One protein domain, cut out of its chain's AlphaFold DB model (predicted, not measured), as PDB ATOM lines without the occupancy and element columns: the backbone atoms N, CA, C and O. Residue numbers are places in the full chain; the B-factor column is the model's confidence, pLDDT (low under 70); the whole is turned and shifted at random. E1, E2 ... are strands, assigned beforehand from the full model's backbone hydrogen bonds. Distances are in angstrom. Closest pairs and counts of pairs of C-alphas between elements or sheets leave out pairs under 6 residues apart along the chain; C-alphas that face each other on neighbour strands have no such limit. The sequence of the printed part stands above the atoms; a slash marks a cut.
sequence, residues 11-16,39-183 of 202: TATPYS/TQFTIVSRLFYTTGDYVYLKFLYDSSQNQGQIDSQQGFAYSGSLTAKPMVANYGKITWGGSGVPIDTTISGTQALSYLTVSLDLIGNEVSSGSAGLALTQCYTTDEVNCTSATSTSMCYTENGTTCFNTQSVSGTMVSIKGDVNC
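This is residues 11 to 16 and 39 to 183 of the 202 residues of an uncharacterized protein of Leptospira fletcheri (UniProt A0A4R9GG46). One twisted sheet of eight strands folds over on itself: E6, E7 and E12 bend sharply, and E4, E12 and the far parts of E6 and E7 make a layer that crosses E1, E2, E3 and E5, partly face to face and not closed into a barrel. Two small hairpins, E8 with E9 and E10 with E11, make a head near E5 and E6. The printed part has 151 residues with twelve named strands, E1 to E12, and no named helix; the class is all strand. The branched sheet is antiparallel in each neighbour pair. The whole is compact, with a radius of gyration of the C-alphas of 14.9 A and spans of 44 by 40 by 24 A.

In the branched sheet, E6, residues 86 to 96, has E4, residues 68 to 71, and E5, residues 76 to 81, on one side and E7, residues 115 to 127, on the other side. E6 bends by 89 degrees at residue 91, and its pairing is staggered: residues 86 to 88 pair with E5, 93 to 96 with E4. Within hydrogen-bond range are N 87 and O 80, 2.8 A, N 70 and O 94, 2.8 A, and N 93 and O 121, 2.8 A. E5, E6 and E7 form a meander, each strand the antiparallel neighbour of the one before. E7 bends by 85 degrees at residue 123; its other neighbour is the edge strand E12, residues 172 to 183, which bends by 67 degrees at residue 175, with N 118 and O 181 3.0 A apart. E5 also pairs with E3, residues 54 to 62, N 58 and O 77 at 2.9 A. E3 forms a hairpin with E2, residues 40 to 48, N 43 and O 59 at 2.8 A. E2 pairs with the edge strand E1, residues 11 to 14, N 13 and O 42 at 2.9 A. The closest C-alphas of E2 and E12, those of Leu 47 and Cys 183, are 8.0 A apart. E8, residues 139 to 141, and E9, residues 147 to 149, form a hairpin, N 140 and O 148 at 3.0 A; so do E10, residues 156 to 158, and E11, residues 164 to 166, N 165 and O 157 at 3.0 A. The closest C-alphas of E9 and E10, Cys 147 and Tyr 157, are 5.4 A apart; those of E6 and E11, Asn 90 and Asn 166, 4.7 A.

E1 begins at C-alpha 11, (-56.948, -27.135, -32.893). E7, the longest strand by residues, measures 29.0 A from C-alpha 115 at (-60.649, -17.668, -32.733). E12 measures 28.5 A and ends at C-alpha 183, (-58.193, -15.429, -36.827). E2 measures 25.7 A, E3 24.9 A and E6 24.3 A.

The C-alphas farthest apart, of Thr 106 and Ser 128, are 44.2 A apart. Residues 17 to 38 are not printed; C-alphas 16 and 39 are 10.4 A apart across the cut. The links E6 to E7, 18 residues, and E7 to E8, 11 residues, are long. Mean pLDDT of the printed part is 75.2; 54 residues are under 70, among them 128 to 171.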
ATOM      1  N   THR A  11     -56.458 -26.100 -33.790       90.12
ATOM      2  CA  THR A  11     -56.948 -27.135 -32.893       90.12
ATOM      3  C   THR A  11     -56.206 -27.068 -31.572       90.12
ATOM      4  O   THR A  11     -54.977 -26.985 -31.571       90.12
ATOM      5  N   ALA A  12     -56.937 -27.169 -30.469       89.94
ATOM      6  CA  ALA A  12     -56.388 -27.399 -29.143       89.94
ATOM      7  C   ALA A  12     -56.512 -28.882 -28.800       89.94
ATOM      8  O   ALA A  12     -57.592 -29.458 -28.899       89.94
ATOM      9  N   THR A  13     -55.411 -29.504 -28.395       88.31
ATOM     10  CA  THR A  13     -55.409 -30.879 -27.880       88.31
ATOM     11  C   THR A  13     -54.858 -30.870 -26.462       88.31
ATOM     12  O   THR A  13     -53.806 -30.257 -26.262       88.31
ATOM     13  N   PRO A  14     -55.520 -31.526 -25.492       86.06
ATOM     14  CA  PRO A  14     -54.984 -31.737 -24.152       86.06
ATOM     15  C   PRO A  14     -53.507 -32.126 -24.187       86.06
ATOM     16  O   PRO A  14     -53.124 -33.095 -24.845       86.06
ATOM     17  N   TYR A  15     -52.666 -31.349 -23.510       80.50
ATOM     18  CA  TYR A  15     -51.257 -31.679 -23.382       80.50
ATOM     19  C   TYR A  15     -51.109 -32.786 -22.340       80.50
ATOM     20  O   TYR A  15     -51.391 -32.581 -21.161       80.50
ATOM     21  N   SER A  16     -50.679 -33.967 -22.783       67.62
ATOM     22  CA  SER A  16     -50.194 -35.025 -21.905       67.62
ATOM     23  C   SER A  16     -48.673 -35.040 -21.988       67.62
ATOM     24  O   SER A  16     -48.105 -35.571 -22.948       67.62
ATOM     25  N   THR A  39     -55.102 -28.201 -17.722       84.12
ATOM     26  CA  THR A  39     -55.103 -26.769 -18.032       84.12
ATOM     27  C   THR A  39     -54.219 -26.454 -19.232       84.12
ATOM     28  O   THR A  39     -54.358 -25.378 -19.808       84.12
ATOM     29  N   GLN A  40     -53.354 -27.386 -19.645       85.62
ATOM     30  CA  GLN A  40     -52.394 -27.195 -20.724       85.62
ATOM     31  C   GLN A  40     -52.853 -27.871 -22.014       85.62
ATOM     32  O   GLN A  40     -53.288 -29.024 -22.020       85.62
ATOM     33  N   PHE A  41     -52.704 -27.165 -23.129       86.44
ATOM     34  CA  PHE A  41     -53.155 -27.591 -24.445       86.44
ATOM     35  C   PHE A  41     -52.084 -27.312 -25.490       86.44
ATOM     36  O   PHE A  41     -51.517 -26.224 -25.551       86.44
ATOM     37  N   THR A  42     -51.827 -28.283 -26.360       86.19
ATOM     38  CA  THR A  42     -51.064 -28.038 -27.584       86.19
ATOM     39  C   THR A  42     -51.977 -27.381 -28.605       86.19
ATOM     40  O   THR A  42     -52.966 -27.982 -29.033       86.19
ATOM     41  N   ILE A  43     -51.623 -26.167 -29.011       87.62
ATOM     42  CA  ILE A  43     -52.290 -25.431 -30.079       87.62
ATOM     43  C   ILE A  43     -51.561 -25.701 -31.381       87.62
ATOM     44  O   ILE A  43     -50.343 -25.552 -31.452       87.62
ATOM     45  N   VAL A  44     -52.305 -26.086 -32.413       88.06
ATOM     46  CA  VAL A  44     -51.800 -26.257 -33.779       88.06
ATOM     47  C   VAL A  44     -52.692 -25.466 -34.720       88.06
ATOM     48  O   VAL A  44     -53.881 -25.745 -34.814       88.06
ATOM     49  N   SER A  45     -52.130 -24.491 -35.425       88.44
ATOM     50  CA  SER A  45     -52.889 -23.580 -36.287       88.44
ATOM     51  C   SER A  45     -52.295 -23.557 -37.678       88.44
ATOM     52  O   SER A  45     -51.091 -23.374 -37.824       88.44
ATOM     53  N   ARG A  46     -53.137 -23.738 -38.699       88.62
ATOM     54  CA  ARG A  46     -52.758 -23.645 -40.112       88.62
ATOM     55  C   ARG A  46     -53.664 -22.638 -40.806       88.62
ATOM     56  O   ARG A  46     -54.809 -22.942 -41.132       88.62
ATOM     57  N   LEU A  47     -53.138 -21.442 -41.006       87.44
ATOM     58  CA  LEU A  47     -53.881 -20.280 -41.459       87.44
ATOM     59  C   LEU A  47     -53.407 -19.897 -42.855       87.44
ATOM     60  O   LEU A  47     -52.209 -19.776 -43.083       87.44
ATOM     61  N   PHE A  48     -54.342 -19.717 -43.779       86.38
ATOM     62  CA  PHE A  48     -54.083 -19.312 -45.151       86.38
ATOM     63  C   PHE A  48     -54.631 -17.904 -45.349       86.38
ATOM     64  O   PHE A  48     -55.762 -17.590 -44.969       86.38
ATOM     65  N   TYR A  49     -53.824 -17.042 -45.946       83.38
ATOM     66  CA  TYR A  49     -54.175 -15.663 -46.237       83.38
ATOM     67  C   TYR A  49     -54.602 -15.535 -47.698       83.38
ATOM     68  O   TYR A  49     -54.153 -16.274 -48.574       83.38
ATOM     69  N   THR A  50     -55.458 -14.556 -47.982       84.06
ATOM     70  CA  THR A  50     -55.913 -14.252 -49.349       84.06
ATOM     71  C   THR A  50     -54.775 -13.784 -50.258       84.06
ATOM     72  O   THR A  50     -54.910 -13.839 -51.476       84.06
ATOM     73  N   THR A  51     -53.640 -13.378 -49.682       81.75
ATOM     74  CA  THR A  51     -52.395 -13.055 -50.396       81.75
ATOM     75  C   THR A  51     -51.704 -14.284 -50.998       81.75
ATOM     76  O   THR A  51     -50.791 -14.124 -51.800       81.75
ATOM     77  N   GLY A  52     -52.126 -15.503 -50.636       76.12
ATOM     78  CA  GLY A  52     -51.448 -16.756 -50.992       76.12
ATOM     79  C   GLY A  52     -50.463 -17.239 -49.925       76.12
ATOM     80  O   GLY A  52     -49.964 -18.361 -50.010       76.12
ATOM     81  N   ASP A  53     -50.232 -16.425 -48.899       78.62
ATOM     82  CA  ASP A  53     -49.397 -16.772 -47.761       78.62
ATOM     83  C   ASP A  53     -50.061 -17.751 -46.810       78.62
ATOM     84  O   ASP A  53     -51.284 -17.919 -46.774       78.62
ATOM     85  N   TYR A  54     -49.230 -18.388 -45.995       83.06
ATOM     86  CA  TYR A  54     -49.692 -19.283 -44.954       83.06
ATOM     87  C   TYR A  54     -48.844 -19.132 -43.704       83.06
ATOM     88  O   TYR A  54     -47.652 -18.849 -43.777       83.06
ATOM     89  N   VAL A  55     -49.469 -19.383 -42.562       85.62
ATOM     90  CA  VAL A  55     -48.818 -19.484 -41.263       85.62
ATOM     91  C   VAL A  55     -49.196 -20.822 -40.663       85.62
ATOM     92  O   VAL A  55     -50.372 -21.168 -40.546       85.62
ATOM     93  N   TYR A  56     -48.180 -21.568 -40.269       86.56
ATOM     94  CA  TYR A  56     -48.308 -22.739 -39.440       86.56
ATOM     95  C   TYR A  56     -47.648 -22.447 -38.097       86.56
ATOM     96  O   TYR A  56     -46.493 -22.026 -38.030       86.56
ATOM     97  N   LEU A  57     -48.419 -22.617 -37.029       86.38
ATOM     98  CA  LEU A  57     -48.043 -22.244 -35.675       86.38
ATOM     99  C   LEU A  57     -48.345 -23.406 -34.736       86.38
ATOM    100  O   LEU A  57     -49.459 -23.933 -34.740       86.38
ATOM    101  N   LYS A  58     -47.368 -23.778 -33.912       84.88
ATOM    102  CA  LYS A  58     -47.539 -24.761 -32.844       84.88
ATOM    103  C   LYS A  58     -46.967 -24.225 -31.541       84.88
ATOM    104  O   LYS A  58     -45.811 -23.817 -31.522       84.88
ATOM    105  N   PHE A  59     -47.740 -24.245 -30.464       83.06
ATOM    106  CA  PHE A  59     -47.290 -23.792 -29.145       83.06
ATOM    107  C   PHE A  59     -48.091 -24.449 -28.020       83.06
ATOM    108  O   PHE A  59     -49.153 -25.026 -28.261       83.06
ATOM    109  N   LEU A  60     -47.565 -24.384 -26.798       83.38
ATOM    110  CA  LEU A  60     -48.275 -24.799 -25.591       83.38
ATOM    111  C   LEU A  60     -49.064 -23.612 -25.021       83.38
ATOM    112  O   LEU A  60     -48.542 -22.509 -24.904       83.38
ATOM    113  N   TYR A  61     -50.323 -23.837 -24.671       84.44
ATOM    114  CA  TYR A  61     -51.205 -22.844 -24.070       84.44
ATOM    115  C   TYR A  61     -51.687 -23.337 -22.711       84.44
ATOM    116  O   TYR A  61     -52.096 -24.490 -22.592       84.44
ATOM    117  N   ASP A  62     -51.678 -22.463 -21.707       84.88
ATOM    118  CA  ASP A  62     -52.239 -22.733 -20.386       84.88
ATOM    119  C   ASP A  62     -53.529 -21.924 -20.190       84.88
ATOM    120  O   ASP A  62     -53.512 -20.698 -20.088       84.88
ATOM    121  N   SER A  63     -54.655 -22.630 -20.127       83.62
ATOM    122  CA  SER A  63     -55.997 -22.071 -19.913       83.62
ATOM    123  C   SER A  63     -56.188 -21.406 -18.548       83.62
ATOM    124  O   SER A  63     -57.144 -20.653 -18.375       83.62
ATOM    125  N   SER A  64     -55.286 -21.624 -17.586       82.12
ATOM    126  CA  SER A  64     -55.287 -20.875 -16.322       82.12
ATOM    127  C   SER A  64     -54.761 -19.440 -16.474       82.12
ATOM    128  O   SER A  64     -54.939 -18.616 -15.574       82.12
ATOM    129  N   GLN A  65     -54.132 -19.116 -17.610       79.12
ATOM    130  CA  GLN A  65     -53.520 -17.818 -17.873       79.12
ATOM    131  C   GLN A  65     -54.397 -16.958 -18.794       79.12
ATOM    132  O   GLN A  65     -54.488 -17.187 -20.003       79.12
ATOM    133  N   ASN A  66     -54.979 -15.892 -18.236       72.81
ATOM    134  CA  ASN A  66     -55.748 -14.904 -19.009       72.81
ATOM    135  C   ASN A  66     -54.882 -14.151 -20.033       72.81
ATOM    136  O   ASN A  66     -55.376 -13.724 -21.068       72.81
ATOM    137  N   GLN A  67     -53.594 -13.983 -19.744       81.31
ATOM    138  CA  GLN A  67     -52.584 -13.427 -20.641       81.31
ATOM    139  C   GLN A  67     -51.297 -14.220 -20.442       81.31
ATOM    140  O   GLN A  67     -51.028 -14.670 -19.325       81.31
ATOM    141  N   GLY A  68     -50.492 -14.359 -21.485       80.25
ATOM    142  CA  GLY A  68     -49.267 -15.132 -21.372       80.25
ATOM    143  C   GLY A  68     -48.296 -14.899 -22.511       80.25
ATOM    144  O   GLY A  68     -48.620 -14.298 -23.538       80.25
ATOM    145  N   GLN A  69     -47.076 -15.366 -22.276       82.25
ATOM    146  CA  GLN A  69     -46.028 -15.458 -23.273       82.25
ATOM    147  C   GLN A  69     -45.469 -16.874 -23.237       82.25
ATOM    148  O   GLN A  69     -45.314 -17.446 -22.160       82.25
ATOM    149  N   ILE A  70     -45.155 -17.407 -24.410       76.75
ATOM    150  CA  ILE A  70     -44.338 -18.599 -24.564       76.75
ATOM    151  C   ILE A  70     -43.106 -18.198 -25.359       76.75
ATOM    152  O   ILE A  70     -43.215 -17.627 -26.449       76.75
ATOM    153  N   ASP A  71     -41.935 -18.426 -24.788       72.69
ATOM    154  CA  ASP A  71     -40.675 -18.207 -25.485       72.69
ATOM    155  C   ASP A  71     -40.085 -19.521 -26.004       72.69
ATOM    156  O   ASP A  71     -40.705 -20.588 -25.945       72.69
ATOM    157  N   SER A  72     -38.886 -19.445 -26.574       64.75
ATOM    158  CA  SER A  72     -38.253 -20.623 -27.149       64.75
ATOM    159  C   SER A  72     -37.929 -21.701 -26.114       64.75
ATOM    160  O   SER A  72     -37.929 -22.872 -26.489       64.75
ATOM    161  N   GLN A  73     -37.716 -21.349 -24.836       61.66
ATOM    162  CA  GLN A  73     -37.489 -22.311 -23.748       61.66
ATOM    163  C   GLN A  73     -38.757 -23.123 -23.479       61.66
ATOM    164  O   GLN A  73     -38.728 -24.345 -23.353       61.66
ATOM    165  N   GLN A  74     -39.894 -22.438 -23.468       62.44
ATOM    166  CA  GLN A  74     -41.189 -23.038 -23.156       62.44
ATOM    167  C   GLN A  74     -41.832 -23.748 -24.358       62.44
ATOM    168  O   GLN A  74     -42.679 -24.624 -24.191       62.44
ATOM    169  N   GLY A  75     -41.378 -23.426 -25.567       66.12
ATOM    170  CA  GLY A  75     -41.495 -24.306 -26.715       66.12
ATOM    171  C   GLY A  75     -42.602 -23.965 -27.697       66.12
ATOM    172  O   GLY A  75     -43.778 -24.289 -27.516       66.12
ATOM    173  N   PHE A  76     -42.198 -23.415 -28.836       71.56
ATOM    174  CA  PHE A  76     -43.073 -23.170 -29.969       71.56
ATOM    175  C   PHE A  76     -42.373 -23.515 -31.277       71.56
ATOM    176  O   PHE A  76     -41.169 -23.768 -31.333       71.56
ATOM    177  N   ALA A  77     -43.148 -23.517 -32.348       74.56
ATOM    178  CA  ALA A  77     -42.635 -23.656 -33.687       74.56
ATOM    179  C   ALA A  77     -43.492 -22.828 -34.654       74.56
ATOM    180  O   ALA A  77     -44.711 -22.716 -34.487       74.56
ATOM    181  N   TYR A  78     -42.835 -22.235 -35.648       82.00
ATOM    182  CA  TYR A  78     -43.462 -21.410 -36.675       82.00
ATOM    183  C   TYR A  78     -42.845 -21.710 -38.040       82.00
ATOM    184  O   TYR A  78     -41.619 -21.740 -38.184       82.00
ATOM    185  N   SER A  79     -43.702 -21.880 -39.042       79.62
ATOM    186  CA  SER A  79     -43.311 -21.913 -40.445       79.62
ATOM    187  C   SER A  79     -44.374 -21.229 -41.287       79.62
ATOM    188  O   SER A  79     -45.570 -21.408 -41.072       79.62
ATOM    189  N   GLY A  80     -43.960 -20.411 -42.244       76.69
ATOM    190  CA  GLY A  80     -44.918 -19.663 -43.045       76.69
ATOM    191  C   GLY A  80     -44.293 -18.956 -44.228       76.69
ATOM    192  O   GLY A  80     -43.089 -18.723 -44.258       76.69
ATOM    193  N   SER A  81     -45.117 -18.630 -45.212       70.31
ATOM    194  CA  SER A  81     -44.763 -17.702 -46.285       70.31
ATOM    195  C   SER A  81     -45.346 -16.342 -45.936       70.31
ATOM    196  O   SER A  81     -46.454 -16.294 -45.414       70.31
ATOM    197  N   LEU A  82     -44.621 -15.259 -46.218       63.53
ATOM    198  CA  LEU A  82     -45.158 -13.899 -46.094       63.53
ATOM    199  C   LEU A  82     -45.139 -13.100 -47.409       63.53
ATOM    200  O   LEU A  82     -45.423 -11.911 -47.343       63.53
ATOM    201  N   THR A  83     -44.773 -13.704 -48.561       59.19
ATOM    202  CA  THR A  83     -45.236 -13.314 -49.930       59.19
ATOM    203  C   THR A  83     -44.510 -14.012 -51.101       59.19
ATOM    204  O   THR A  83     -44.982 -13.930 -52.229       59.19
ATOM    205  N   ALA A  84     -43.381 -14.705 -50.901       57.62
ATOM    206  CA  ALA A  84     -42.742 -15.545 -51.944       57.62
ATOM    207  C   ALA A  84     -41.654 -16.489 -51.403       57.62
ATOM    208  O   ALA A  84     -41.273 -17.450 -52.073       57.62
ATOM    209  N   LYS A  85     -41.119 -16.196 -50.212       74.12
ATOM    210  CA  LYS A  85     -39.994 -16.915 -49.613       74.12
ATOM    211  C   LYS A  85     -40.457 -17.576 -48.308       74.12
ATOM    212  O   LYS A  85     -41.017 -16.881 -47.456       74.12
ATOM    213  N   PRO A  86     -40.263 -18.892 -48.143       78.50
ATOM    214  CA  PRO A  86     -40.625 -19.582 -46.916       78.50
ATOM    215  C   PRO A  86     -39.775 -19.097 -45.739       78.50
ATOM    216  O   PRO A  86     -38.588 -18.841 -45.901       78.50
ATOM    217  N   MET A  87     -40.355 -19.017 -44.548       82.44
ATOM    218  CA  MET A  87     -39.669 -18.651 -43.309       82.44
ATOM    219  C   MET A  87     -39.877 -19.727 -42.250       82.44
ATOM    220  O   MET A  87     -40.962 -20.307 -42.147       82.44
ATOM    221  N   VAL A  88     -38.845 -19.965 -41.446       82.06
ATOM    222  CA  VAL A  88     -38.882 -20.875 -40.294       82.06
ATOM    223  C   VAL A  88     -38.304 -20.144 -39.092       82.06
ATOM    224  O   VAL A  88     -37.228 -19.559 -39.195       82.06
ATOM    225  N   ALA A  89     -39.028 -20.141 -37.972       79.25
ATOM    226  CA  ALA A  89     -38.529 -19.548 -36.735       79.25
ATOM    227  C   ALA A  89     -37.622 -20.527 -35.984       79.25
ATOM    228  O   ALA A  89     -37.961 -21.702 -35.840       79.25
ATOM    229  N   ASN A  90     -36.523 -20.008 -35.440       75.12
ATOM    230  CA  ASN A  90     -35.582 -20.775 -34.623       75.12
ATOM    231  C   ASN A  90     -35.808 -20.535 -33.127       75.12
ATOM    232  O   ASN A  90     -35.693 -21.458 -32.322       75.12
ATOM    233  N   TYR A  91     -36.106 -19.285 -32.759       77.88
ATOM    234  CA  TYR A  91     -36.386 -18.839 -31.393       77.88
ATOM    235  C   TYR A  91     -37.200 -17.538 -31.408       77.88
ATOM    236  O   TYR A  91     -37.415 -16.941 -32.465       77.88
ATOM    237  N   GLY A  92     -37.707 -17.102 -30.255       79.62
ATOM    238  CA  GLY A  92     -38.587 -15.937 -30.177       79.62
ATOM    239  C   GLY A  92     -39.617 -16.033 -29.068       79.62
ATOM    240  O   GLY A  92     -39.443 -16.809 -28.129       79.62
ATOM    241  N   LYS A  93     -40.679 -15.237 -29.199       86.19
ATOM    242  CA  LYS A  93     -41.819 -15.185 -28.285       86.19
ATOM    243  C   LYS A  93     -43.142 -15.159 -29.036       86.19
ATOM    244  O   LYS A  93     -43.300 -14.432 -30.017       86.19
ATOM    245  N   ILE A  94     -44.111 -15.906 -28.526       87.12
ATOM    246  CA  ILE A  94     -45.526 -15.781 -28.875       87.12
ATOM    247  C   ILE A  94     -46.238 -15.260 -27.637       87.12
ATOM    248  O   ILE A  94     -46.003 -15.746 -26.535       87.12
ATOM    249  N   THR A  95     -47.111 -14.279 -27.809       89.75
ATOM    250  CA  THR A  95     -47.863 -13.668 -26.709       89.75
ATOM    251  C   THR A  95     -49.352 -13.657 -27.018       89.75
ATOM    252  O   THR A  95     -49.742 -13.549 -28.179       89.75
ATOM    253  N   TRP A  96     -50.189 -13.778 -25.990       87.00
ATOM    254  CA  TRP A  96     -51.642 -13.644 -26.104       87.00
ATOM    255  C   TRP A  96     -52.196 -12.714 -25.022       87.00
ATOM    256  O   TRP A  96     -51.702 -12.673 -23.893       87.00
ATOM    257  N   GLY A  97     -53.229 -11.953 -25.393       78.75
ATOM    258  CA  GLY A  97     -53.928 -11.019 -24.509       78.75
ATOM    259  C   GLY A  97     -55.108 -11.646 -23.760       78.75
ATOM    260  O   GLY A  97     -55.379 -12.836 -23.888       78.75
ATOM    261  N   GLY A  98     -55.843 -10.797 -23.029       66.31
ATOM    262  CA  GLY A  98     -56.852 -11.150 -22.014       66.31
ATOM    263  C   GLY A  98     -57.987 -12.110 -22.406       66.31
ATOM    264  O   GLY A  98     -58.655 -12.631 -21.519       66.31
ATOM    265  N   SER A  99     -58.236 -12.340 -23.700       68.88
ATOM    266  CA  SER A  99     -59.270 -13.271 -24.185       68.88
ATOM    267  C   SER A  99     -58.745 -14.685 -24.476       68.88
ATOM    268  O   SER A  99     -59.543 -15.556 -24.822       68.88
ATOM    269  N   GLY A 100     -57.434 -14.917 -24.330       71.75
ATOM    270  CA  GLY A 100     -56.809 -16.239 -24.422       71.75
ATOM    271  C   GLY A 100     -57.086 -17.001 -25.722       71.75
ATOM    272  O   GLY A 100     -57.341 -16.415 -26.774       71.75
ATOM    273  N   VAL A 101     -57.025 -18.330 -25.630       82.00
ATOM    274  CA  VAL A 101     -57.443 -19.266 -26.682       82.00
ATOM    275  C   VAL A 101     -58.771 -19.891 -26.230       82.00
ATOM    276  O   VAL A 101     -58.858 -20.307 -25.073       82.00
ATOM    277  N   PRO A 102     -59.816 -19.965 -27.080       84.31
ATOM    278  CA  PRO A 102     -61.132 -20.455 -26.676       84.31
ATOM    279  C   PRO A 102     -61.109 -21.970 -26.520       84.31
ATOM    280  O   PRO A 102     -61.312 -22.707 -27.485       84.31
ATOM    281  N   ILE A 103     -60.831 -22.426 -25.304       85.06
ATOM    282  CA  ILE A 103     -60.719 -23.843 -24.983       85.06
ATOM    283  C   ILE A 103     -61.734 -24.195 -23.911       85.06
ATOM    284  O   ILE A 103     -61.733 -23.626 -22.821       85.06
ATOM    285  N   ASP A 104     -62.565 -25.182 -24.212       85.00
ATOM    286  CA  ASP A 104     -63.374 -25.864 -23.217       85.00
ATOM    287  C   ASP A 104     -62.514 -26.919 -22.510       85.00
ATOM    288  O   ASP A 104     -62.164 -27.954 -23.086       85.00
ATOM    289  N   THR A 105     -62.153 -26.647 -21.256       84.56
ATOM    290  CA  THR A 105     -61.310 -27.528 -20.433       84.56
ATOM    291  C   THR A 105     -62.013 -28.812 -19.994       84.56
ATOM    292  O   THR A 105     -61.362 -29.720 -19.474       84.56
ATOM    293  N   THR A 106     -63.326 -28.923 -20.220       81.94
ATOM    294  CA  THR A 106     -64.099 -30.143 -19.949       81.94
ATOM    295  C   THR A 106     -63.963 -31.182 -21.064       81.94
ATOM    296  O   THR A 106     -64.226 -32.367 -20.843       81.94
ATOM    297  N   ILE A 107     -63.507 -30.774 -22.254       80.75
ATOM    298  CA  ILE A 107     -63.307 -31.663 -23.399       80.75
ATOM    299  C   ILE A 107     -61.926 -32.322 -23.307       80.75
ATOM    300  O   ILE A 107     -60.887 -31.674 -23.427       80.75
ATOM    301  N   SER A 108     -61.908 -33.648 -23.169       78.50
ATOM    302  CA  SER A 108     -60.681 -34.455 -23.091       78.50
ATOM    303  C   SER A 108     -60.062 -34.807 -24.453       78.50
ATOM    304  O   SER A 108     -59.083 -35.547 -24.510       78.50
ATOM    305  N   GLY A 109     -60.642 -34.328 -25.555       82.38
ATOM    306  CA  GLY A 109     -60.192 -34.580 -26.926       82.38
ATOM    307  C   GLY A 109     -59.741 -33.316 -27.656       82.38
ATOM    308  O   GLY A 109     -59.814 -32.206 -27.130       82.38
ATOM    309  N   THR A 110     -59.282 -33.484 -28.897       87.00
ATOM    310  CA  THR A 110     -58.965 -32.355 -29.776       87.00
ATOM    311  C   THR A 110     -60.226 -31.550 -30.093       87.00
ATOM    312  O   THR A 110     -61.231 -32.111 -30.526       87.00
ATOM    313  N   GLN A 111     -60.150 -30.232 -29.931       89.81
ATOM    314  CA  GLN A 111     -61.226 -29.291 -30.238       89.81
ATOM    315  C   GLN A 111     -60.755 -28.233 -31.237       89.81
ATOM    316  O   GLN A 111     -59.597 -27.816 -31.213       89.81
ATOM    317  N   ALA A 112     -61.644 -27.817 -32.139       90.56
ATOM    318  CA  ALA A 112     -61.369 -26.747 -33.092       90.56
ATOM    319  C   ALA A 112     -61.564 -25.372 -32.433       90.56
ATOM    320  O   ALA A 112     -62.462 -25.191 -31.616       90.56
ATOM    321  N   LEU A 113     -60.736 -24.402 -32.813       89.81
ATOM    322  CA  LEU A 113     -60.755 -23.051 -32.262       89.81
ATOM    323  C   LEU A 113     -61.624 -22.115 -33.110       89.81
ATOM    324  O   LEU A 113     -61.431 -22.018 -34.328       89.81
ATOM    325  N   SER A 114     -62.535 -21.388 -32.452       89.38
ATOM    326  CA  SER A 114     -63.355 -20.324 -33.063       89.38
ATOM    327  C   SER A 114     -62.565 -19.059 -33.328       89.38
ATOM    328  O   SER A 114     -62.863 -18.335 -34.270       89.38
ATOM    329  N   TYR A 115     -61.552 -18.782 -32.519       89.31
ATOM    330  CA  TYR A 115     -60.649 -17.668 -32.733       89.31
ATOM    331  C   TYR A 115     -59.245 -18.009 -32.250       89.31
ATOM    332  O   TYR A 115     -59.042 -18.903 -31.428       89.31
ATOM    333  N   LEU A 116     -58.271 -17.285 -32.788       89.75
ATOM    334  CA  LEU A 116     -56.899 -17.281 -32.308       89.75
ATOM    335  C   LEU A 116     -56.339 -15.874 -32.478       89.75
ATOM    336  O   LEU A 116     -56.248 -15.385 -33.606       89.75
ATOM    337  N   THR A 117     -55.933 -15.273 -31.363       89.38
ATOM    338  CA  THR A 117     -55.341 -13.935 -31.332       89.38
ATOM    339  C   THR A 117     -54.009 -13.994 -30.603       89.38
ATOM    340  O   THR A 117     -53.977 -14.065 -29.374       89.38
ATOM    341  N   VAL A 118     -52.911 -13.985 -31.358       89.50
ATOM    342  CA  VAL A 118     -51.548 -14.023 -30.809       89.50
ATOM    343  C   VAL A 118     -50.635 -13.038 -31.528       89.50
ATOM    344  O   VAL A 118     -50.755 -12.851 -32.737       89.50
ATOM    345  N   SER A 119     -49.691 -12.455 -30.798       90.75
ATOM    346  CA  SER A 119     -48.631 -11.608 -31.349       90.75
ATOM    347  C   SER A 119     -47.310 -12.369 -31.362       90.75
ATOM    348  O   SER A 119     -46.954 -13.045 -30.391       90.75
ATOM    349  N   LEU A 120     -46.589 -12.260 -32.473       89.12
ATOM    350  CA  LEU A 120     -45.345 -12.965 -32.760       89.12
ATOM    351  C   LEU A 120     -44.167 -11.984 -32.723       89.12
ATOM    352  O   LEU A 120     -44.213 -10.936 -33.369       89.12
ATOM    353  N   ASP A 121     -43.096 -12.352 -32.020       90.25
ATOM    354  CA  ASP A 121     -41.784 -11.702 -32.098       90.25
ATOM    355  C   ASP A 121     -40.692 -12.772 -32.181       90.25
ATOM    356  O   ASP A 121     -40.198 -13.274 -31.167       90.25
ATOM    357  N   LEU A 122     -40.390 -13.203 -33.406       85.38
ATOM    358  CA  LEU A 122     -39.552 -14.366 -33.677       85.38
ATOM    359  C   LEU A 122     -38.308 -13.994 -34.481       85.38
ATOM    360  O   LEU A 122     -38.306 -13.047 -35.272       85.38
ATOM    361  N   ILE A 123     -37.258 -14.793 -34.316       84.75
ATOM    362  CA  ILE A 123     -36.057 -14.766 -35.145       84.75
ATOM    363  C   ILE A 123     -35.927 -16.113 -35.846       84.75
ATOM    364  O   ILE A 123     -36.047 -17.182 -35.237       84.75
ATOM    365  N   GLY A 124     -35.693 -16.056 -37.150       82.69
ATOM    366  CA  GLY A 124     -35.681 -17.229 -38.007       82.69
ATOM    367  C   GLY A 124     -34.841 -17.040 -39.255       82.69
ATOM    368  O   GLY A 124     -34.108 -16.059 -39.390       82.69
ATOM    369  N   ASN A 125     -34.981 -17.977 -40.185       82.44
ATOM    370  CA  ASN A 125     -34.346 -17.918 -41.493       82.44
ATOM    371  C   ASN A 125     -35.401 -17.849 -42.597       82.44
ATOM    372  O   ASN A 125     -36.376 -18.602 -42.602       82.44
ATOM    373  N   GLU A 126     -35.162 -16.967 -43.562       82.56
ATOM    374  CA  GLU A 126     -35.804 -16.985 -44.867       82.56
ATOM    375  C   GLU A 126     -35.120 -18.043 -45.736       82.56
ATOM    376  O   GLU A 126     -33.943 -17.934 -46.085       82.56
ATOM    377  N   VAL A 127     -35.865 -19.084 -46.072       77.81
ATOM    378  CA  VAL A 127     -35.399 -20.245 -46.815       77.81
ATOM    379  C   VAL A 127     -35.231 -19.876 -48.288       77.81
ATOM    380  O   VAL A 127     -36.155 -19.405 -48.948       77.81
ATOM    381  N   SER A 128     -34.029 -20.100 -48.818       66.81
ATOM    382  CA  SER A 128     -33.658 -19.699 -50.184       66.81
ATOM    383  C   SER A 128     -34.316 -20.540 -51.290       66.81
ATOM    384  O   SER A 128     -34.478 -20.054 -52.408       66.81
ATOM    385  N   SER A 129     -34.708 -21.786 -50.997       59.78
ATOM    386  CA  SER A 129     -35.444 -22.678 -51.906       59.78
ATOM    387  C   SER A 129     -36.137 -23.817 -51.140       59.78
ATOM    388  O   SER A 129     -35.657 -24.241 -50.093       59.78
ATOM    389  N   GLY A 130     -37.261 -24.321 -51.660       60.28
ATOM    390  CA  GLY A 130     -38.047 -25.401 -51.042       60.28
ATOM    391  C   GLY A 130     -39.311 -24.917 -50.323       60.28
ATOM    392  O   GLY A 130     -39.669 -23.745 -50.389       60.28
ATOM    393  N   SER A 131     -40.025 -25.830 -49.665       55.53
ATOM    394  CA  SER A 131     -41.158 -25.495 -48.791       55.53
ATOM    395  C   SER A 131     -40.639 -25.254 -47.375       55.53
ATOM    396  O   SER A 131     -39.819 -26.042 -46.901       55.53
ATOM    397  N   ALA A 132     -41.126 -24.226 -46.665       59.03
ATOM    398  CA  ALA A 132     -40.925 -24.198 -45.216       59.03
ATOM    399  C   ALA A 132     -41.535 -25.490 -44.669       59.03
ATOM    400  O   ALA A 132     -42.677 -25.816 -45.012       59.03
ATOM    401  N   GLY A 133     -40.757 -26.248 -43.893       54.75
ATOM    402  CA  GLY A 133     -41.193 -27.522 -43.347       54.75
ATOM    403  C   GLY A 133     -42.564 -27.371 -42.691       54.75
ATOM    404  O   GLY A 133     -42.725 -26.651 -41.708       54.75
ATOM    405  N   LEU A 134     -43.569 -28.048 -43.252       52.38
ATOM    406  CA  LEU A 134     -44.887 -28.192 -42.623       52.38
ATOM    407  C   LEU A 134     -44.779 -29.000 -41.318       52.38
ATOM    408  O   LEU A 134     -45.658 -28.939 -40.465       52.38
ATOM    409  N   ALA A 135     -43.699 -29.768 -41.162       52.34
ATOM    410  CA  ALA A 135     -43.369 -30.462 -39.934       52.34
ATOM    411  C   ALA A 135     -42.672 -29.490 -38.979       52.34
ATOM    412  O   ALA A 135     -41.462 -29.301 -39.038       52.34
ATOM    413  N   LEU A 136     -43.449 -28.870 -38.099       59.97
ATOM    414  CA  LEU A 136     -42.920 -28.098 -36.984       59.97
ATOM    415  C   LEU A 136     -42.424 -29.037 -35.895       59.97
ATOM    416  O   LEU A 136     -43.218 -29.621 -35.150       59.97
ATOM    417  N   THR A 137     -41.107 -29.173 -35.785       61.88
ATOM    418  CA  THR A 137     -40.513 -29.791 -34.605       61.88
ATOM    419  C   THR A 137     -40.677 -28.813 -33.454       61.88
ATOM    420  O   THR A 137     -40.155 -27.709 -33.507       61.88
ATOM    421  N   GLN A 138     -41.443 -29.185 -32.433       61.97
ATOM    422  CA  GLN A 138     -41.528 -28.382 -31.218       61.97
ATOM    423  C   GLN A 138     -40.361 -28.774 -30.316       61.97
ATOM    424  O   GLN A 138     -40.230 -29.946 -29.953       61.97
ATOM    425  N   CYS A 139     -39.532 -27.795 -29.977       62.62
ATOM    426  CA  CYS A 139     -38.594 -27.909 -28.871       62.62
ATOM    427  C   CYS A 139     -39.342 -27.565 -27.593       62.62
ATOM    428  O   CYS A 139     -40.107 -26.610 -27.605       62.62
ATOM    429  N   TYR A 140     -39.156 -28.325 -26.525       61.44
ATOM    430  CA  TYR A 140     -39.630 -27.954 -25.195       61.44
ATOM    431  C   TYR A 140     -38.573 -28.339 -24.167       61.44
ATOM    432  O   TYR A 140     -37.794 -29.273 -24.373       61.44
ATOM    433  N   THR A 141     -38.531 -27.627 -23.051       58.19
ATOM    434  CA  THR A 141     -37.745 -28.054 -21.895       58.19
ATOM    435  C   THR A 141     -38.542 -29.052 -21.066       58.19
ATOM    436  O   THR A 141     -39.706 -28.808 -20.752       58.19
ATOM    437  N   THR A 142     -37.928 -30.163 -20.669       60.94
ATOM    438  CA  THR A 142     -38.511 -31.074 -19.662       60.94
ATOM    439  C   THR A 142     -38.203 -30.641 -18.232       60.94
ATOM    440  O   THR A 142     -38.890 -31.046 -17.303       60.94
ATOM    441  N   ASP A 143     -37.150 -29.852 -18.070       59.62
ATOM    442  CA  ASP A 143     -36.525 -29.454 -16.809       59.62
ATOM    443  C   ASP A 143     -36.290 -27.935 -16.735       59.62
ATOM    444  O   ASP A 143     -35.510 -27.484 -15.907       59.62
ATOM    445  N   GLU A 144     -36.918 -27.161 -17.628       56.50
ATOM    446  CA  GLU A 144     -36.717 -25.709 -17.795       56.50
ATOM    447  C   GLU A 144     -35.267 -25.283 -18.125       56.50
ATOM    448  O   GLU A 144     -34.956 -24.092 -18.118       56.50
ATOM    449  N   VAL A 145     -34.373 -26.229 -18.461       58.66
ATOM    450  CA  VAL A 145     -32.932 -25.971 -18.665       58.66
ATOM    451  C   VAL A 145     -32.410 -26.579 -19.973       58.66
ATOM    452  O   VAL A 145     -31.733 -25.912 -20.760       58.66
ATOM    453  N   ASN A 146     -32.728 -27.845 -20.242       63.84
ATOM    454  CA  ASN A 146     -32.239 -28.597 -21.390       63.84
ATOM    455  C   ASN A 146     -33.350 -28.810 -22.420       63.84
ATOM    456  O   ASN A 146     -34.419 -29.359 -22.146       63.84
ATOM    457  N   CYS A 147     -33.076 -28.389 -23.650       62.94
ATOM    458  CA  CYS A 147     -34.037 -28.463 -24.739       62.94
ATOM    459  C   CYS A 147     -34.124 -29.892 -25.258       62.94
ATOM    460  O   CYS A 147     -33.141 -30.445 -25.749       62.94
ATOM    461  N   THR A 148     -35.319 -30.470 -25.203       63.41
ATOM    462  CA  THR A 148     -35.606 -31.783 -25.775       63.41
ATOM    463  C   THR A 148     -36.552 -31.615 -26.960       63.41
ATOM    464  O   THR A 148     -37.516 -30.851 -26.926       63.41
ATOM    465  N   SER A 149     -36.257 -32.314 -28.055       58.28
ATOM    466  CA  SER A 149     -37.142 -32.366 -29.217       58.28
ATOM    467  C   SER A 149     -38.285 -33.352 -28.966       58.28
ATOM    468  O   SER A 149     -38.039 -34.476 -28.529       58.28
ATOM    469  N   ALA A 150     -39.521 -32.976 -29.317       53.06
ATOM    470  CA  ALA A 150     -40.684 -33.877 -29.271       53.06
ATOM    471  C   ALA A 150     -40.532 -35.121 -30.168       53.06
ATOM    472  O   ALA A 150     -41.179 -36.145 -29.961       53.06
ATOM    473  N   THR A 151     -39.692 -35.021 -31.197       53.88
ATOM    474  CA  THR A 151     -39.322 -36.115 -32.096       53.88
ATOM    475  C   THR A 151     -37.873 -36.499 -31.821       53.88
ATOM    476  O   THR A 151     -37.027 -35.611 -31.768       53.88
ATOM    477  N   SER A 152     -37.553 -37.790 -31.678       52.50
ATOM    478  CA  SER A 152     -36.235 -38.300 -31.233       52.50
ATOM    479  C   SER A 152     -35.037 -37.987 -32.153       52.50
ATOM    480  O   SER A 152     -33.958 -38.549 -31.988       52.50
ATOM    481  N   THR A 153     -35.219 -37.137 -33.157       50.12
ATOM    482  CA  THR A 153     -34.168 -36.580 -34.003       50.12
ATOM    483  C   THR A 153     -33.683 -35.283 -33.360       50.12
ATOM    484  O   THR A 153     -34.482 -34.365 -33.185       50.12
ATOM    485  N   SER A 154     -32.406 -35.215 -32.990       53.03
ATOM    486  CA  SER A 154     -31.729 -34.132 -32.259       53.03
ATOM    487  C   SER A 154     -31.784 -32.758 -32.957       53.03
ATOM    488  O   SER A 154     -30.785 -32.284 -33.486       53.03
ATOM    489  N   MET A 155     -32.958 -32.128 -32.983       57.94
ATOM    490  CA  MET A 155     -33.227 -30.857 -33.677       57.94
ATOM    491  C   MET A 155     -33.339 -29.662 -32.718       57.94
ATOM    492  O   MET A 155     -33.662 -28.558 -33.147       57.94
ATOM    493  N   CYS A 156     -33.109 -29.885 -31.425       65.88
ATOM    494  CA  CYS A 156     -33.172 -28.869 -30.383       65.88
ATOM    495  C   CYS A 156     -31.885 -28.918 -29.565       65.88
ATOM    496  O   CYS A 156     -31.479 -30.006 -29.154       65.88
ATOM    497  N   TYR A 157     -31.256 -27.770 -29.315       63.38
ATOM    498  CA  TYR A 157     -30.131 -27.681 -28.381       63.38
ATOM    499  C   TYR A 157     -30.156 -26.383 -27.577       63.38
ATOM    500  O   TYR A 157     -30.785 -25.394 -27.964       63.38
ATOM    501  N   THR A 158     -29.450 -26.405 -26.448       65.12
ATOM    502  CA  THR A 158     -29.249 -25.254 -25.569       65.12
ATOM    503  C   THR A 158     -27.893 -24.611 -25.889       65.12
ATOM    504  O   THR A 158     -26.861 -25.195 -25.574       65.12
ATOM    505  N   GLU A 159     -27.858 -23.433 -26.525       59.06
ATOM    506  CA  GLU A 159     -26.579 -22.786 -26.914       59.06
ATOM    507  C   GLU A 159     -25.867 -22.151 -25.709       59.06
ATOM    508  O   GLU A 159     -24.663 -22.305 -25.533       59.06
ATOM    509  N   ASN A 160     -26.631 -21.485 -24.835       63.50
ATOM    510  CA  ASN A 160     -26.112 -20.678 -23.719       63.50
ATOM    511  C   ASN A 160     -26.541 -21.213 -22.341       63.50
ATOM    512  O   ASN A 160     -26.772 -20.442 -21.411       63.50
ATOM    513  N   GLY A 161     -26.784 -22.521 -22.224       58.00
ATOM    514  CA  GLY A 161     -27.301 -23.148 -20.995       58.00
ATOM    515  C   GLY A 161     -28.709 -22.699 -20.566       58.00
ATOM    516  O   GLY A 161     -29.194 -23.141 -19.534       58.00
ATOM    517  N   THR A 162     -29.357 -21.825 -21.344       59.50
ATOM    518  CA  THR A 162     -30.678 -21.272 -21.025       59.50
ATOM    519  C   THR A 162     -31.571 -21.216 -22.263       59.50
ATOM    520  O   THR A 162     -32.707 -21.661 -22.220       59.50
ATOM    521  N   THR A 163     -31.108 -20.676 -23.392       62.28
ATOM    522  CA  THR A 163     -31.970 -20.472 -24.570       62.28
ATOM    523  C   THR A 163     -32.092 -21.737 -25.415       62.28
ATOM    524  O   THR A 163     -31.076 -22.291 -25.839       62.28
ATOM    525  N   CYS A 164     -33.330 -22.145 -25.704       64.56
ATOM    526  CA  CYS A 164     -33.602 -23.221 -26.647       64.56
ATOM    527  C   CYS A 164     -33.607 -22.740 -28.086       64.56
ATOM    528  O   CYS A 164     -34.285 -21.766 -28.423       64.56
ATOM    529  N   PHE A 165     -32.875 -23.473 -28.920       64.38
ATOM    530  CA  PHE A 165     -32.812 -23.270 -30.355       64.38
ATOM    531  C   PHE A 165     -33.443 -24.457 -31.050       64.38
ATOM    532  O   PHE A 165     -33.056 -25.602 -30.818       64.38
ATOM    533  N   ASN A 166     -34.398 -24.165 -31.924       63.09
ATOM    534  CA  ASN A 166     -34.795 -25.098 -32.956       63.09
ATOM    535  C   ASN A 166     -33.806 -24.969 -34.107       63.09
ATOM    536  O   ASN A 166     -33.688 -23.908 -34.716       63.09
ATOM    537  N   THR A 167     -33.087 -26.048 -34.384       54.53
ATOM    538  CA  THR A 167     -32.156 -26.124 -35.505       54.53
ATOM    539  C   THR A 167     -32.648 -27.108 -36.529       54.53
ATOM    540  O   THR A 167     -31.877 -27.925 -37.029       54.53
ATOM    541  N   GLN A 168     -33.925 -27.013 -36.904       58.09
ATOM    542  CA  GLN A 168     -34.245 -27.298 -38.294       58.09
ATOM    543  C   GLN A 168     -33.230 -26.520 -39.129       58.09
ATOM    544  O   GLN A 168     -33.256 -25.296 -39.167       58.09
ATOM    545  N   SER A 169     -32.240 -27.234 -39.666       52.94
ATOM    546  CA  SER A 169     -31.088 -26.665 -40.354       52.94
ATOM    547  C   SER A 169     -31.546 -26.108 -41.695       52.94
ATOM    548  O   SER A 169     -31.295 -26.699 -42.744       52.94
ATOM    549  N   VAL A 170     -32.283 -25.001 -41.664       61.50
ATOM    550  CA  VAL A 170     -32.766 -24.314 -42.854       61.50
ATOM    551  C   VAL A 170     -31.784 -23.198 -43.155       61.50
ATOM    552  O   VAL A 170     -31.757 -22.157 -42.501       61.50
ATOM    553  N   SER A 171     -30.915 -23.452 -44.130       66.62
ATOM    554  CA  SER A 171     -29.981 -22.451 -44.625       66.62
ATOM    555  C   SER A 171     -30.755 -21.310 -45.287       66.62
ATOM    556  O   SER A 171     -31.616 -21.507 -46.150       66.62
ATOM    557  N   GLY A 172     -30.459 -20.088 -44.861       74.69
ATOM    558  CA  GLY A 172     -31.236 -18.931 -45.270       74.69
ATOM    559  C   GLY A 172     -30.754 -17.642 -44.634       74.69
ATOM    560  O   GLY A 172     -29.989 -17.664 -43.668       74.69
ATOM    561  N   THR A 173     -31.218 -16.514 -45.160       84.25
ATOM    562  CA  THR A 173     -30.934 -15.202 -44.571       84.25
ATOM    563  C   THR A 173     -31.654 -15.093 -43.232       84.25
ATOM    564  O   THR A 173     -32.841 -15.400 -43.150       84.25
ATOM    565  N   MET A 174     -30.953 -14.670 -42.179       84.69
ATOM    566  CA  MET A 174     -31.590 -14.422 -40.886       84.69
ATOM    567  C   MET A 174     -32.562 -13.245 -40.999       84.69
ATOM    568  O   MET A 174     -32.203 -12.189 -41.520       84.69
ATOM    569  N   VAL A 175     -33.779 -13.426 -40.495       85.06
ATOM    570  CA  VAL A 175     -34.851 -12.429 -40.547       85.06
ATOM    571  C   VAL A 175     -35.563 -12.319 -39.203       85.06
ATOM    572  O   VAL A 175     -35.637 -13.279 -38.434       85.06
ATOM    573  N   SER A 176     -36.109 -11.132 -38.936       87.88
ATOM    574  CA  SER A 176     -37.061 -10.923 -37.847       87.88
ATOM    575  C   SER A 176     -38.478 -11.115 -38.380       87.88
ATOM    576  O   SER A 176     -38.855 -10.518 -39.387       87.88
ATOM    577  N   ILE A 177     -39.245 -11.963 -37.703       84.62
ATOM    578  CA  ILE A 177     -40.622 -12.309 -38.042       84.62
ATOM    579  C   ILE A 177     -41.498 -11.724 -36.937       84.62
ATOM    580  O   ILE A 177     -41.570 -12.268 -35.836       84.62
ATOM    581  N   LYS A 178     -42.141 -10.592 -37.226       88.94
ATOM    582  CA  LYS A 178     -43.067  -9.924 -36.308       88.94
ATOM    583  C   LYS A 178     -44.435  -9.788 -36.949       88.94
ATOM    584  O   LYS A 178     -44.528  -9.528 -38.148       88.94
ATOM    585  N   GLY A 179     -45.483  -9.916 -36.150       86.00
ATOM    586  CA  GLY A 179     -46.841  -9.671 -36.617       86.00
ATOM    587  C   GLY A 179     -47.900 -10.257 -35.703       86.00
ATOM    588  O   GLY A 179     -47.597 -11.011 -34.781       86.00
ATOM    589  N   ASP A 180     -49.146  -9.919 -36.004       87.75
ATOM    590  CA  ASP A 180     -50.307 -10.400 -35.273       87.75
ATOM    591  C   ASP A 180     -51.047 -11.447 -36.098       87.75
ATOM    592  O   ASP A 180     -51.412 -11.228 -37.255       87.75
ATOM    593  N   VAL A 181     -51.301 -12.593 -35.481       86.69
ATOM    594  CA  VAL A 181     -52.243 -13.583 -35.984       86.69
ATOM    595  C   VAL A 181     -53.585 -13.277 -35.346       86.69
ATOM    596  O   VAL A 181     -53.758 -13.480 -34.149       86.69
ATOM    597  N   ASN A 182     -54.527 -12.797 -36.154       88.44
ATOM    598  CA  ASN A 182     -55.910 -12.576 -35.748       88.44
ATOM    599  C   ASN A 182     -56.827 -13.396 -36.660       88.44
ATOM    600  O   ASN A 182     -57.072 -13.039 -37.817       88.44
ATOM    601  N   CYS A 183     -57.266 -14.540 -36.151       87.75
ATOM    602  CA  CYS A 183     -58.193 -15.429 -36.827       87.75
ATOM    603  C   CYS A 183     -59.519 -15.469 -36.075       87.75
ATOM    604  O   CYS A 183     -59.551 -15.615 -34.855       87.75
TER     605      CYS A 183